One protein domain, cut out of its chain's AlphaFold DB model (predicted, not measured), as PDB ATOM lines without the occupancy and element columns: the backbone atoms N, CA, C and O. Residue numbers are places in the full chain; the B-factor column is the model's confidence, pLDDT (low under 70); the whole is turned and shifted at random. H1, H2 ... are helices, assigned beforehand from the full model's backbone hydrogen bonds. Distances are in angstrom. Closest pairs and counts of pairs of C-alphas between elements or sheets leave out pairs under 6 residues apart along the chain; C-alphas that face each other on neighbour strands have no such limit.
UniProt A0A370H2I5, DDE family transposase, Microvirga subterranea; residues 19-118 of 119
ATOM      1  N   VAL A  19      36.877  -1.921 -33.114       86.50
ATOM      2  CA  VAL A  19      37.845  -1.022 -33.761       86.50
ATOM      3  C   VAL A  19      39.072  -1.816 -34.192       86.50
ATOM      4  O   VAL A  19      39.704  -2.477 -33.374       86.50
ATOM      5  N   TRP A  20      39.434  -1.702 -35.469       88.88
ATOM      6  CA  TRP A  20      40.658  -2.277 -36.024       88.88
ATOM      7  C   TRP A  20      41.552  -1.162 -36.549       88.88
ATOM      8  O   TRP A  20      41.089  -0.271 -37.260       88.88
ATOM      9  N   VAL A  21      42.841  -1.227 -36.225       88.50
ATOM     10  CA  VAL A  21      43.843  -0.273 -36.708       88.50
ATOM     11  C   VAL A  21      44.930  -1.050 -37.431       88.50
ATOM     12  O   VAL A  21      45.480  -2.009 -36.894       88.50
ATOM     13  N   THR A  22      45.233  -0.656 -38.666       90.44
ATOM     14  CA  THR A  22      46.281  -1.312 -39.451       90.44
ATOM     15  C   THR A  22      47.651  -0.694 -39.150       90.44
ATOM     16  O   THR A  22      47.734   0.506 -38.870       90.44
ATOM     17  N   PRO A  23      48.756  -1.453 -39.278       91.56
ATOM     18  CA  PRO A  23      50.105  -0.906 -39.115       91.56
ATOM     19  C   PRO A  23      50.399   0.289 -40.031       91.56
ATOM     20  O   PRO A  23      51.097   1.216 -39.633       91.56
ATOM     21  N   ALA A  24      49.820   0.306 -41.237       89.94
ATOM     22  CA  ALA A  24      49.949   1.422 -42.169       89.94
ATOM     23  C   ALA A  24      49.345   2.721 -41.609       89.94
ATOM     24  O   ALA A  24      49.950   3.781 -41.742       89.94
ATOM     25  N   VAL A  25      48.190   2.641 -40.937       90.38
ATOM     26  CA  VAL A  25      47.562   3.797 -40.277       90.38
ATOM     27  C   VAL A  25      48.415   4.286 -39.111       90.38
ATOM     28  O   VAL A  25      48.600   5.491 -38.966       90.38
ATOM     29  N   ILE A  26      48.980   3.369 -38.320       92.75
ATOM     30  CA  ILE A  26      49.882   3.706 -37.207       92.75
ATOM     31  C   ILE A  26      51.108   4.460 -37.740       92.75
ATOM     32  O   ILE A  26      51.440   5.531 -37.240       92.75
ATOM     33  N   ALA A  27      51.739   3.946 -38.800       91.69
ATOM     34  CA  ALA A  27      52.905   4.572 -39.420       91.69
ATOM     35  C   ALA A  27      52.583   5.933 -40.060       91.69
ATOM     36  O   ALA A  27      53.397   6.851 -40.006       91.69
ATOM     37  N   ALA A  28      51.392   6.081 -40.647       91.12
ATOM     38  CA  ALA A  28      50.940   7.318 -41.278       91.12
ATOM     39  C   ALA A  28      50.344   8.334 -40.289       91.12
ATOM     40  O   ALA A  28      49.995   9.442 -40.697       91.12
ATOM     41  N   TRP A  29      50.202   7.983 -39.005       93.31
ATOM     42  CA  TRP A  29      49.514   8.812 -38.014       93.31
ATOM     43  C   TRP A  29      50.165  10.190 -37.858       93.31
ATOM     44  O   TRP A  29      49.478  11.220 -37.847       93.31
ATOM     45  N   MET A  30      51.497  10.212 -37.834       91.25
ATOM     46  CA  MET A  30      52.324  11.415 -37.855       91.25
ATOM     47  C   MET A  30      52.872  11.624 -39.272       91.25
ATOM     48  O   MET A  30      53.423  10.690 -39.852       91.25
ATOM     49  N   PRO A  31      52.752  12.825 -39.861       85.88
ATOM     50  CA  PRO A  31      53.281  13.061 -41.194       85.88
ATOM     51  C   PRO A  31      54.820  13.080 -41.154       85.88
ATOM     52  O   PRO A  31      55.404  13.553 -40.173       85.88
ATOM     53  N   PRO A  32      55.497  12.619 -42.220       83.62
ATOM     54  CA  PRO A  32      56.949  12.669 -42.293       83.62
ATOM     55  C   PRO A  32      57.446  14.118 -42.284       83.62
ATOM     56  O   PRO A  32      56.779  15.039 -42.769       83.62
ATOM     57  N   HIS A  33      58.652  14.321 -41.753       80.00
ATOM     58  CA  HIS A  33      59.289  15.630 -41.785       80.00
ATOM     59  C   HIS A  33      59.553  16.040 -43.241       80.00
ATOM     60  O   HIS A  33      60.225  15.328 -43.979       80.00
ATOM     61  N   ASN A  34      59.010  17.182 -43.668       79.94
ATOM     62  CA  ASN A  34      59.034  17.600 -45.074       79.94
ATOM     63  C   ASN A  34      60.129  18.631 -45.403       79.94
ATOM     64  O   ASN A  34      60.200  19.083 -46.544       79.94
ATOM     65  N   GLY A  35      60.939  19.038 -44.416       79.75
ATOM     66  CA  GLY A  35      62.054  19.982 -44.580       79.75
ATOM     67  C   GLY A  35      61.657  21.400 -45.012       79.75
ATOM     68  O   GLY A  35      62.525  22.222 -45.293       79.75
ATOM     69  N   LYS A  36      60.356  21.713 -45.088       81.56
ATOM     70  CA  LYS A  36      59.870  23.026 -45.527       81.56
ATOM     71  C   LYS A  36      59.973  24.043 -44.392       81.56
ATOM     72  O   LYS A  36      59.741  23.728 -43.227       81.56
ATOM     73  N   ARG A  37      60.266  25.296 -44.746       80.00
ATOM     74  CA  ARG A  37      60.301  26.410 -43.792       80.00
ATOM     75  C   ARG A  37      58.893  26.673 -43.241       80.00
ATOM     76  O   ARG A  37      57.964  26.899 -44.011       80.00
ATOM     77  N   GLY A  38      58.750  26.661 -41.917       81.44
ATOM     78  CA  GLY A  38      57.478  26.861 -41.215       81.44
ATOM     79  C   GLY A  38      57.275  25.850 -40.086       81.44
ATOM     80  O   GLY A  38      58.133  25.004 -39.841       81.44
ATOM     81  N   ARG A  39      56.140  25.931 -39.378       78.12
ATOM     82  CA  ARG A  39      55.791  24.933 -38.354       78.12
ATOM     83  C   ARG A  39      55.425  23.616 -39.055       78.12
ATOM     84  O   ARG A  39      54.455  23.617 -39.815       78.12
ATOM     85  N   PRO A  40      56.144  22.505 -38.807       77.94
ATOM     86  CA  PRO A  40      55.798  21.222 -39.400       77.94
ATOM     87  C   PRO A  40      54.410  20.785 -38.932       77.94
ATOM     88  O   PRO A  40      53.994  21.044 -37.796       77.94
ATOM     89  N   GLN A  41      53.681  20.126 -39.827       80.62
ATOM     90  CA  GLN A  41      52.376  19.567 -39.509       80.62
ATOM     91  C   GLN A  41      52.560  18.473 -38.452       80.62
ATOM     92  O   GLN A  41      53.347  17.558 -38.647       80.62
ATOM     93  N   GLN A  42      51.856  18.580 -37.327       83.50
ATOM     94  CA  GLN A  42      52.015  17.634 -36.215       83.50
ATOM     95  C   GLN A  42      51.129  16.394 -36.349       83.50
ATOM     96  O   GLN A  42      51.388  15.412 -35.687       83.50
ATOM     97  N   TYR A  43      50.103  16.415 -37.201       88.75
ATOM     98  CA  TYR A  43      49.138  15.317 -37.322       88.75
ATOM     99  C   TYR A  43      48.810  15.069 -38.782       88.75
ATOM    100  O   TYR A  43      48.684  16.022 -39.547       88.75
ATOM    101  N   SER A  44      48.645  13.828 -39.204       91.00
ATOM    102  CA  SER A  44      48.223  13.507 -40.572       91.00
ATOM    103  C   SER A  44      46.771  13.927 -40.846       91.00
ATOM    104  O   SER A  44      46.062  14.380 -39.944       91.00
ATOM    105  N   ALA A  45      46.329  13.832 -42.104       90.50
ATOM    106  CA  ALA A  45      44.907  13.966 -42.433       90.50
ATOM    107  C   ALA A  45      44.099  12.827 -41.789       90.50
ATOM    108  O   ALA A  45      43.108  13.105 -41.120       90.50
ATOM    109  N   ILE A  46      44.610  11.591 -41.849       91.62
ATOM    110  CA  ILE A  46      43.944  10.406 -41.293       91.62
ATOM    111  C   ILE A  46      43.690  10.508 -39.780       91.62
ATOM    112  O   ILE A  46      42.621  10.120 -39.312       91.62
ATOM    113  N   ALA A  47      44.601  11.109 -39.005       93.38
ATOM    114  CA  ALA A  47      44.378  11.355 -37.576       93.38
ATOM    115  C   ALA A  47      43.210  12.333 -37.324       93.38
ATOM    116  O   ALA A  47      42.406  12.140 -36.410       93.38
ATOM    117  N   VAL A  48      43.091  13.378 -38.151       93.56
ATOM    118  CA  VAL A  48      42.005  14.367 -38.056       93.56
ATOM    119  C   VAL A  48      40.678  13.771 -38.532       93.56
ATOM    120  O   VAL A  48      39.660  13.953 -37.866       93.56
ATOM    121  N   GLU A  49      40.689  13.028 -39.639       92.56
ATOM    122  CA  GLU A  49      39.524  12.324 -40.188       92.56
ATOM    123  C   GLU A  49      38.979  11.285 -39.215       92.56
ATOM    124  O   GLU A  49      37.772  11.230 -39.001       92.56
ATOM    125  N   THR A  50      39.853  10.525 -38.552       93.31
ATOM    126  CA  THR A  50      39.447   9.553 -37.528       93.31
ATOM    127  C   THR A  50      38.681  10.244 -36.397       93.31
ATOM    128  O   THR A  50      37.606   9.794 -36.000       93.31
ATOM    129  N   GLY A  51      39.182  11.383 -35.904       94.12
ATOM    130  CA  GLY A  51      38.466  12.177 -34.905       94.12
ATOM    131  C   GLY A  51      37.141  12.742 -35.428       94.12
ATOM    132  O   GLY A  51      36.138  12.709 -34.715       94.12
ATOM    133  N   LEU A  52      37.097  13.223 -36.674       94.44
ATOM    134  CA  LEU A  52      35.862  13.710 -37.295       94.44
ATOM    135  C   LEU A  52      34.814  12.599 -37.436       94.44
ATOM    136  O   LEU A  52      33.662  12.817 -37.070       94.44
ATOM    137  N   LEU A  53      35.214  11.409 -37.885       92.25
ATOM    138  CA  LEU A  53      34.347  10.237 -37.974       92.25
ATOM    139  C   LEU A  53      33.748   9.912 -36.605       92.25
ATOM    140  O   LEU A  53      32.533   9.885 -36.451       92.25
ATOM    141  N   LEU A  54      34.594   9.775 -35.584       93.00
ATOM    142  CA  LEU A  54      34.160   9.521 -34.212       93.00
ATOM    143  C   LEU A  54      33.193  10.595 -33.692       93.00
ATOM    144  O   LEU A  54      32.205  10.289 -33.024       93.00
ATOM    145  N   ARG A  55      33.439  11.868 -34.009       94.44
ATOM    146  CA  ARG A  55      32.514  12.951 -33.669       94.44
ATOM    147  C   ARG A  55      31.153  12.770 -34.339       94.44
ATOM    148  O   ARG A  55      30.144  12.923 -33.654       94.44
ATOM    149  N   LEU A  56      31.127  12.502 -35.642       93.12
ATOM    150  CA  LEU A  56      29.890  12.376 -36.415       93.12
ATOM    151  C   LEU A  56      29.094  11.134 -36.003       93.12
ATOM    152  O   LEU A  56      27.887  11.229 -35.814       93.12
ATOM    153  N   THR A  57      29.767  10.006 -35.772       90.31
ATOM    154  CA  THR A  57      29.133   8.752 -35.348       90.31
ATOM    155  C   THR A  57      28.518   8.853 -33.952       90.31
ATOM    156  O   THR A  57      27.418   8.354 -33.732       90.31
ATOM    157  N   PHE A  58      29.194   9.508 -33.002       90.12
ATOM    158  CA  PHE A  58      28.751   9.552 -31.601       90.12
ATOM    159  C   PHE A  58      28.114  10.884 -31.178       90.12
ATOM    160  O   PHE A  58      27.744  11.038 -30.012       90.12
ATOM    161  N   GLY A  59      28.008  11.861 -32.084       93.00
ATOM    162  CA  GLY A  59      27.381  13.161 -31.826       93.00
ATOM    163  C   GLY A  59      28.059  13.978 -30.720       93.00
ATOM    164  O   GLY A  59      27.382  14.667 -29.957       93.00
ATOM    165  N   ARG A  60      29.387  13.879 -30.573       95.00
ATOM    166  CA  ARG A  60      30.123  14.478 -29.440       95.00
ATOM    167  C   ARG A  60      30.779  15.825 -29.785       95.00
ATOM    168  O   ARG A  60      31.252  16.014 -30.904       95.00
ATOM    169  N   PRO A  61      30.873  16.780 -28.840       96.31
ATOM    170  CA  PRO A  61      31.685  17.982 -29.018       96.31
ATOM    171  C   PRO A  61      33.183  17.640 -29.048       96.31
ATOM    172  O   PRO A  61      33.617  16.654 -28.457       96.31
ATOM    173  N   TRP A  62      34.000  18.501 -29.664       96.44
ATOM    174  CA  TRP A  62      35.410  18.201 -29.957       96.44
ATOM    175  C   TRP A  62      36.246  17.812 -28.735       96.44
ATOM    176  O   TRP A  62      37.056  16.900 -28.832       96.44
ATOM    177  N   ARG A  63      36.023  18.445 -27.577       96.94
ATOM    178  CA  ARG A  63      36.735  18.101 -26.332       96.94
ATOM    179  C   ARG A  63      36.416  16.684 -25.845       96.94
ATOM    180  O   ARG A  63      37.280  16.012 -25.298       96.94
ATOM    181  N   GLN A  64      35.182  16.220 -26.051       97.88
ATOM    182  CA  GLN A  64      34.805  14.844 -25.724       97.88
ATOM    183  C   GLN A  64      35.344  13.862 -26.767       97.88
ATOM    184  O   GLN A  64      35.812  12.792 -26.398       97.88
ATOM    185  N   THR A  65      35.340  14.234 -28.050       97.19
ATOM    186  CA  THR A  65      35.951  13.434 -29.122       97.19
ATOM    187  C   THR A  65      37.447  13.216 -28.894       97.19
ATOM    188  O   THR A  65      37.922  12.100 -29.066       97.19
ATOM    189  N   GLU A  66      38.170  14.252 -28.461       97.38
ATOM    190  CA  GLU A  66      39.584  14.185 -28.077       97.38
ATOM    191  C   GLU A  66      39.813  13.120 -26.991       97.38
ATOM    192  O   GLU A  66      40.583  12.179 -27.189       97.38
ATOM    193  N   GLY A  67      39.068  13.193 -25.881       97.69
ATOM    194  CA  GLY A  67      39.167  12.206 -24.799       97.69
ATOM    195  C   GLY A  67      38.719  10.793 -25.199       97.69
ATOM    196  O   GLY A  67      39.298   9.804 -24.742       97.69
ATOM    197  N   MET A  68      37.713  10.680 -26.071       96.75
ATOM    198  CA  MET A  68      37.222   9.400 -26.582       96.75
ATOM    199  C   MET A  68      38.267   8.720 -27.467       96.75
ATOM    200  O   MET A  68      38.591   7.559 -27.230       96.75
ATOM    201  N   LEU A  69      38.852   9.446 -28.425       96.06
ATOM    202  CA  LEU A  69      39.916   8.922 -29.279       96.06
ATOM    203  C   LEU A  69      41.145   8.524 -28.451       96.06
ATOM    204  O   LEU A  69      41.663   7.426 -28.628       96.06
ATOM    205  N   ALA A  70      41.554   9.353 -27.485       97.31
ATOM    206  CA  ALA A  70      42.647   9.017 -26.569       97.31
ATOM    207  C   ALA A  70      42.370   7.740 -25.760       97.31
ATOM    208  O   ALA A  70      43.269   6.942 -25.498       97.31
ATOM    209  N   SER A  71      41.119   7.518 -25.360       96.75
ATOM    210  CA  SER A  71      40.732   6.309 -24.629       96.75
ATOM    211  C   SER A  71      40.733   5.073 -25.524       96.75
ATOM    212  O   SER A  71      41.246   4.042 -25.103       96.75
ATOM    213  N   ILE A  72      40.254   5.184 -26.767       95.50
ATOM    214  CA  ILE A  72      40.312   4.095 -27.753       95.50
ATOM    215  C   ILE A  72      41.766   3.699 -28.035       95.50
ATOM    216  O   ILE A  72      42.093   2.521 -27.961       95.50
ATOM    217  N   LEU A  73      42.657   4.662 -28.291       95.69
ATOM    218  CA  LEU A  73      44.071   4.369 -28.558       95.69
ATOM    219  C   LEU A  73      44.752   3.671 -27.373       95.69
ATOM    220  O   LEU A  73      45.457   2.687 -27.576       95.69
ATOM    221  N   ARG A  74      44.465   4.100 -26.134       96.56
ATOM    222  CA  ARG A  74      44.946   3.409 -24.924       96.56
ATOM    223  C   ARG A  74      44.409   1.987 -24.796       96.56
ATOM    224  O   ARG A  74      45.176   1.096 -24.452       96.56
ATOM    225  N   LEU A  75      43.124   1.763 -25.079       95.81
ATOM    226  CA  LEU A  75      42.530   0.420 -25.058       95.81
ATOM    227  C   LEU A  75      43.160  -0.504 -26.107       95.81
ATOM    228  O   LEU A  75      43.285  -1.700 -25.871       95.81
ATOM    229  N   LEU A  76      43.596   0.056 -27.236       94.88
ATOM    230  CA  LEU A  76      44.326  -0.660 -28.281       94.88
ATOM    231  C   LEU A  76      45.833  -0.805 -27.989       94.88
ATOM    232  O   LEU A  76      46.543  -1.401 -28.794       94.88
ATOM    233  N   GLY A  77      46.338  -0.260 -26.874       95.81
ATOM    234  CA  GLY A  77      47.764  -0.284 -26.532       95.81
ATOM    235  C   GLY A  77      48.647   0.554 -27.463       95.81
ATOM    236  O   GLY A  77      49.836   0.273 -27.594       95.81
ATOM    237  N   LEU A  78      48.079   1.559 -28.135       95.56
ATOM    238  CA  LEU A  78      48.780   2.405 -29.100       95.56
ATOM    239  C   LEU A  78      49.251   3.708 -28.446       95.56
ATOM    240  O   LEU A  78      48.434   4.511 -27.992       95.56
ATOM    241  N   ASP A  79      50.560   3.951 -28.472       94.19
ATOM    242  CA  ASP A  79      51.166   5.213 -28.028       94.19
ATOM    243  C   ASP A  79      51.194   6.239 -29.175       94.19
ATOM    244  O   ASP A  79      52.231   6.556 -29.757       94.19
ATOM    245  N   LEU A  80      50.003   6.689 -29.576       94.12
ATOM    246  CA  LEU A  80      49.814   7.669 -30.645       94.12
ATOM    247  C   LEU A  80      49.268   8.987 -30.070       94.12
ATOM    248  O   LEU A  80      48.290   8.966 -29.318       94.12
ATOM    249  N   PRO A  81      49.834  10.153 -30.439       94.75
ATOM    250  CA  PRO A  81      49.351  11.437 -29.944       94.75
ATOM    251  C   PRO A  81      47.991  11.789 -30.558       94.75
ATOM    252  O   PRO A  81      47.723  11.499 -31.726       94.75
ATOM    253  N   VAL A  82      47.142  12.474 -29.794       95.38
ATOM    254  CA  VAL A  82      45.796  12.872 -30.231       95.38
ATOM    255  C   VAL A  82      45.758  14.370 -30.543       95.38
ATOM    256  O   VAL A  82      46.195  15.163 -29.708       95.38
ATOM    257  N   PRO A  83      45.228  14.789 -31.712       95.19
ATOM    258  CA  PRO A  83      44.988  16.201 -31.988       95.19
ATOM    259  C   PRO A  83      44.073  16.822 -30.929       95.19
ATOM    260  O   PRO A  83      43.058  16.241 -30.557       95.19
ATOM    261  N   ASP A  84      44.385  18.030 -30.477       95.19
ATOM    262  CA  ASP A  84      43.502  18.751 -29.565       95.19
ATOM    263  C   ASP A  84      42.232  19.248 -30.285       95.19
ATOM    264  O   ASP A  84      42.168  19.374 -31.516       95.19
ATOM    265  N   HIS A  85      41.200  19.587 -29.513       94.44
ATOM    266  CA  HIS A  85      39.938  20.118 -30.038       94.44
ATOM    267  C   HIS A  85      40.111  21.342 -30.958       94.44
ATOM    268  O   HIS A  85      39.307  21.532 -31.876       94.44
ATOM    269  N   THR A  86      41.149  22.165 -30.754       94.50
ATOM    270  CA  THR A  86      41.435  23.319 -31.624       94.50
ATOM    271  C   THR A  86      41.996  22.888 -32.979       94.50
ATOM    272  O   THR A  86      41.652  23.466 -34.014       94.50
ATOM    273  N   THR A  87      42.839  21.857 -33.010       93.62
ATOM    274  CA  THR A  87      43.359  21.269 -34.245       93.62
ATOM    275  C   THR A  87      42.255  20.567 -35.013       93.62
ATOM    276  O   THR A  87      42.135  20.815 -36.213       93.62
ATOM    277  N   PHE A  88      41.406  19.781 -34.343       94.12
ATOM    278  CA  PHE A  88      40.246  19.168 -34.990       94.12
ATOM    279  C   PHE A  88      39.351  20.212 -35.643       94.12
ATOM    280  O   PHE A  88      39.134  20.145 -36.846       94.12
ATOM    281  N   SER A  89      38.907  21.219 -34.885       92.19
ATOM    282  CA  SER A  89      37.978  22.229 -35.400       92.19
ATOM    283  C   SER A  89      38.528  22.994 -36.603       92.19
ATOM    284  O   SER A  89      37.781  23.289 -37.530       92.19
ATOM    285  N   ARG A  90      39.822  23.340 -36.595       91.94
ATOM    286  CA  ARG A  90      40.442  24.083 -37.704       91.94
ATOM    287  C   ARG A  90      40.651  23.218 -38.935       91.94
ATOM    288  O   ARG A  90      40.547  23.711 -40.051       91.94
ATOM    289  N   ARG A  91      41.007  21.947 -38.744       91.50
ATOM    290  CA  ARG A  91      41.419  21.074 -39.847       91.50
ATOM    291  C   ARG A  91      40.274  20.282 -40.448       91.50
ATOM    292  O   ARG A  91      40.333  20.011 -41.639       91.50
ATOM    293  N   SER A  92      39.230  19.978 -39.679       89.56
ATOM    294  CA  SER A  92      38.038  19.299 -40.192       89.56
ATOM    295  C   SER A  92      37.345  20.094 -41.295       89.56
ATOM    296  O   SER A  92      36.811  19.501 -42.222       89.56
ATOM    297  N   ALA A  93      37.393  21.428 -41.230       85.00
ATOM    298  CA  ALA A  93      36.817  22.300 -42.253       85.00
ATOM    299  C   ALA A  93      37.451  22.096 -43.642       85.00
ATOM    300  O   ALA A  93      36.776  22.262 -44.651       85.00
ATOM    301  N   ASN A  94      38.720  21.685 -43.694       78.88
ATOM    302  CA  ASN A  94      39.466  21.495 -44.940       78.88
ATOM    303  C   ASN A  94      39.396  20.052 -45.474       78.88
ATOM    304  O   ASN A  94      40.055  19.748 -46.462       78.88
ATOM    305  N   LEU A  95      38.658  19.157 -44.806       74.94
ATOM    306  CA  LEU A  95      38.550  17.730 -45.154       74.94
ATOM    307  C   LEU A  95      37.219  17.364 -45.836       74.94
ATOM    308  O   LEU A  95      37.034  16.218 -46.232       74.94
ATOM    309  N   GLY A  96      36.295  18.320 -45.977       56.72
ATOM    310  CA  GLY A  96      34.891  18.084 -46.337       56.72
ATOM    311  C   GLY A  96      34.603  17.471 -47.714       56.72
ATOM    312  O   GLY A  96      33.452  17.130 -47.956       56.72
ATOM    313  N   ASP A  97      35.604  17.290 -48.579       54.28
ATOM    314  CA  ASP A  97      35.405  16.820 -49.962       54.28
ATOM    315  C   ASP A  97      35.870  15.370 -50.220       54.28
ATOM    316  O   ASP A  97      35.502  14.768 -51.225       54.28
ATOM    317  N   VAL A  98      36.679  14.774 -49.334       53.62
ATOM    318  CA  VAL A  98      37.435  13.544 -49.672       53.62
ATOM    319  C   VAL A  98      36.781  12.258 -49.142       53.62
ATOM    320  O   VAL A  98      36.824  11.217 -49.796       53.62
ATOM    321  N   THR A  99      36.109  12.298 -47.990       54.69
ATOM    322  CA  THR A  99      35.804  11.069 -47.227       54.69
ATOM    323  C   THR A  99      34.610  10.247 -47.745       54.69
ATOM    324  O   THR A  99      34.596   9.030 -47.571       54.69
ATOM    325  N   LEU A 100      33.614  10.846 -48.414       47.69
ATOM    326  CA  LEU A 100      32.447  10.094 -48.929       47.69
ATOM    327  C   LEU A 100      32.742   9.342 -50.242       47.69
ATOM    328  O   LEU A 100      32.118   8.318 -50.541       47.69
ATOM    329  N   THR A 101      33.733   9.807 -51.000       48.09
ATOM    330  CA  THR A 101      34.127   9.218 -52.287       48.09
ATOM    331  C   THR A 101      34.969   7.950 -52.104       48.09
ATOM    332  O   THR A 101      34.851   7.012 -52.888       48.09
ATOM    333  N   GLU A 102      35.780   7.864 -51.045       55.66
ATOM    334  CA  GLU A 102      36.616   6.682 -50.778       55.66
ATOM    335  C   GLU A 102      35.872   5.568 -50.020       55.66
ATOM    336  O   GLU A 102      36.079   4.384 -50.303       55.66
ATOM    337  N   TYR A 103      34.957   5.916 -49.104       53.56
ATOM    338  CA  TYR A 103      34.177   4.935 -48.331       53.56
ATOM    339  C   TYR A 103      33.244   4.088 -49.211       53.56
ATOM    340  O   TYR A 103      33.143   2.875 -49.024       53.56
ATOM    341  N   SER A 104      32.625   4.705 -50.222       55.69
ATOM    342  CA  SER A 104      31.790   4.011 -51.214       55.69
ATOM    343  C   SER A 104      32.591   3.008 -52.061       55.69
ATOM    344  O   SER A 104      32.100   1.927 -52.390       55.69
ATOM    345  N   GLY A 105      33.862   3.306 -52.352       54.50
ATOM    346  CA  GLY A 105      34.778   2.379 -53.026       54.50
ATOM    347  C   GLY A 105      35.264   1.224 -52.137       54.50
ATOM    348  O   GLY A 105      35.511   0.120 -52.635       54.50
ATOM    349  N   TRP A 106      35.387   1.451 -50.826       57.06
ATOM    350  CA  TRP A 106      35.785   0.433 -49.848       57.06
ATOM    351  C   TRP A 106      34.702  -0.631 -49.627       57.06
ATOM    352  O   TRP A 106      35.035  -1.816 -49.619       57.06
ATOM    353  N   GLU A 107      33.420  -0.258 -49.536       55.50
ATOM    354  CA  GLU A 107      32.316  -1.228 -49.417       55.50
ATOM    355  C   GLU A 107      32.233  -2.154 -50.640       55.50
ATOM    356  O   GLU A 107      32.239  -3.376 -50.491       55.50
ATOM    357  N   ALA A 108      32.324  -1.597 -51.854       56.44
ATOM    358  CA  ALA A 108      32.326  -2.377 -53.095       56.44
ATOM    359  C   ALA A 108      33.512  -3.363 -53.202       56.44
ATOM    360  O   ALA A 108      33.413  -4.419 -53.840       56.44
ATOM    361  N   ARG A 109      34.656  -3.033 -52.588       56.41
ATOM    362  CA  ARG A 109      35.838  -3.907 -52.534       56.41
ATOM    363  C   ARG A 109      35.738  -4.943 -51.412       56.41
ATOM    364  O   ARG A 109      36.122  -6.090 -51.636       56.41
ATOM    365  N   ARG A 110      35.213  -4.569 -50.242       55.06
ATOM    366  CA  ARG A 110      34.990  -5.473 -49.104       55.06
ATOM    367  C   ARG A 110      34.021  -6.587 -49.477       55.06
ATOM    368  O   ARG A 110      34.323  -7.750 -49.223       55.06
ATOM    369  N   ASP A 111      32.927  -6.249 -50.150       55.78
ATOM    370  CA  ASP A 111      31.950  -7.238 -50.595       55.78
ATOM    371  C   ASP A 111      32.603  -8.227 -51.563       55.78
ATOM    372  O   ASP A 111      32.487  -9.434 -51.383       55.78
ATOM    373  N   ARG A 112      33.421  -7.757 -52.509       59.25
ATOM    374  CA  ARG A 112      34.154  -8.637 -53.433       59.25
ATOM    375  C   ARG A 112      35.100  -9.618 -52.720       59.25
ATOM    376  O   ARG A 112      35.175 -10.774 -53.126       59.25
ATOM    377  N   ILE A 113      35.794  -9.175 -51.668       58.88
ATOM    378  CA  ILE A 113      36.730 -10.005 -50.887       58.88
ATOM    379  C   ILE A 113      35.977 -11.049 -50.054       58.88
ATOM    380  O   ILE A 113      36.376 -12.212 -50.009       58.88
ATOM    381  N   LEU A 114      34.857 -10.668 -49.435       53.81
ATOM    382  CA  LEU A 114      34.038 -11.599 -48.658       53.81
ATOM    383  C   LEU A 114      33.360 -12.650 -49.555       53.81
ATOM    384  O   LEU A 114      33.288 -13.817 -49.177       53.81
ATOM    385  N   HIS A 115      32.958 -12.285 -50.779       50.19
ATOM    386  CA  HIS A 115      32.396 -13.232 -51.751       50.19
ATOM    387  C   HIS A 115      33.447 -14.185 -52.353       50.19
ATOM    388  O   HIS A 115      33.095 -15.298 -52.737       50.19
ATOM    389  N   SER A 116      34.729 -13.801 -52.418       49.06
ATOM    390  CA  SER A 116      35.803 -14.688 -52.900       49.06
ATOM    391  C   SER A 116      36.304 -15.694 -51.861       49.06
ATOM    392  O   SER A 116      36.931 -16.676 -52.233       49.06
ATOM    393  N   LEU A 117      36.037 -15.458 -50.573       48.53
ATOM    394  CA  LEU A 117      36.445 -16.337 -49.467       48.53
ATOM    395  C   LEU A 117      35.354 -17.350 -49.068       48.53
ATOM    396  O   LEU A 117      35.567 -18.165 -48.177       48.53
ATOM    397  N   SER A 118      34.193 -17.300 -49.727       48.47
ATOM    398  CA  SER A 118      33.031 -18.167 -49.489       48.47
ATOM    399  C   SER A 118      32.846 -19.245 -50.576       48.47
ATOM    400  O   SER A 118      31.753 -19.804 -50.699       48.47
TER     401      SER A 118
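AT A GLANCE: This is residues 19 to 118 of the 119 residues of the protein "DDE family transposase" of Microvirga subterranea (UniProt A0A370H2I5). Three helices, H2, H3 and H4, cross one another at wide angles in a small body, with the short H1 near H2. From this body residues 100 to 118, nearly the whole of H5 and the end of the printed part, stick out as a long arm, and residues 34 to 39 stick out as a loop. The printed part has 100 residues with five named helices, H1 to H5 in order, and no named strand; the class is all helix. It is only just loose, close to compact, with a radius of gyration of the C-alphas of 15.3 A, and only just elongated, spanning 50 by 33 by 30 A.

IN THESE COORDINATES: H1, residues 23 to 28, begins at C-alpha 23 (50.105, -0.906, -39.115) and is 8.5 A long. H2, residues 45 to 58, measures 19.9 A and H3, residues 62 to 75, 19.8 A. H4, residues 85 to 92, measures 10.4 A. H5, residues 99 to 116, measures 26.4 A and ends at C-alpha 116 (35.803, -14.688, -52.900).

HOW THE PARTS SIT: H1 and H2 are close but not clearly touching, the closest C-alphas being Val 25 and Ile 46 at 7.6 A. H2 touches H3 with residues 51 to 55 alone, about perpendicular at 75 degrees; the closest C-alphas, Arg 55 and Thr 65, are 5.7 A apart. H2 touches H4 with residues 48 to 52 alone, about perpendicular at 76 degrees, closest at the C-alphas of Val 48 and Phe 88, 6.0 A. H5 is apart from H1, H2, H3 and H4, from H2 only just, at 8.1 A. Every O i to N i+4 pair is within hydrogen-bond range in H1, H2, H3 and H4, and 10 of 14 in H5.

THE WHOLE: The C-alphas of Arg 37 and Ser 118 are the two farthest apart, 52.6 A. The printed part has no cut. The link from H1 to H2, 16 residues, is long. Residues 96 to 118 have pLDDT under 70.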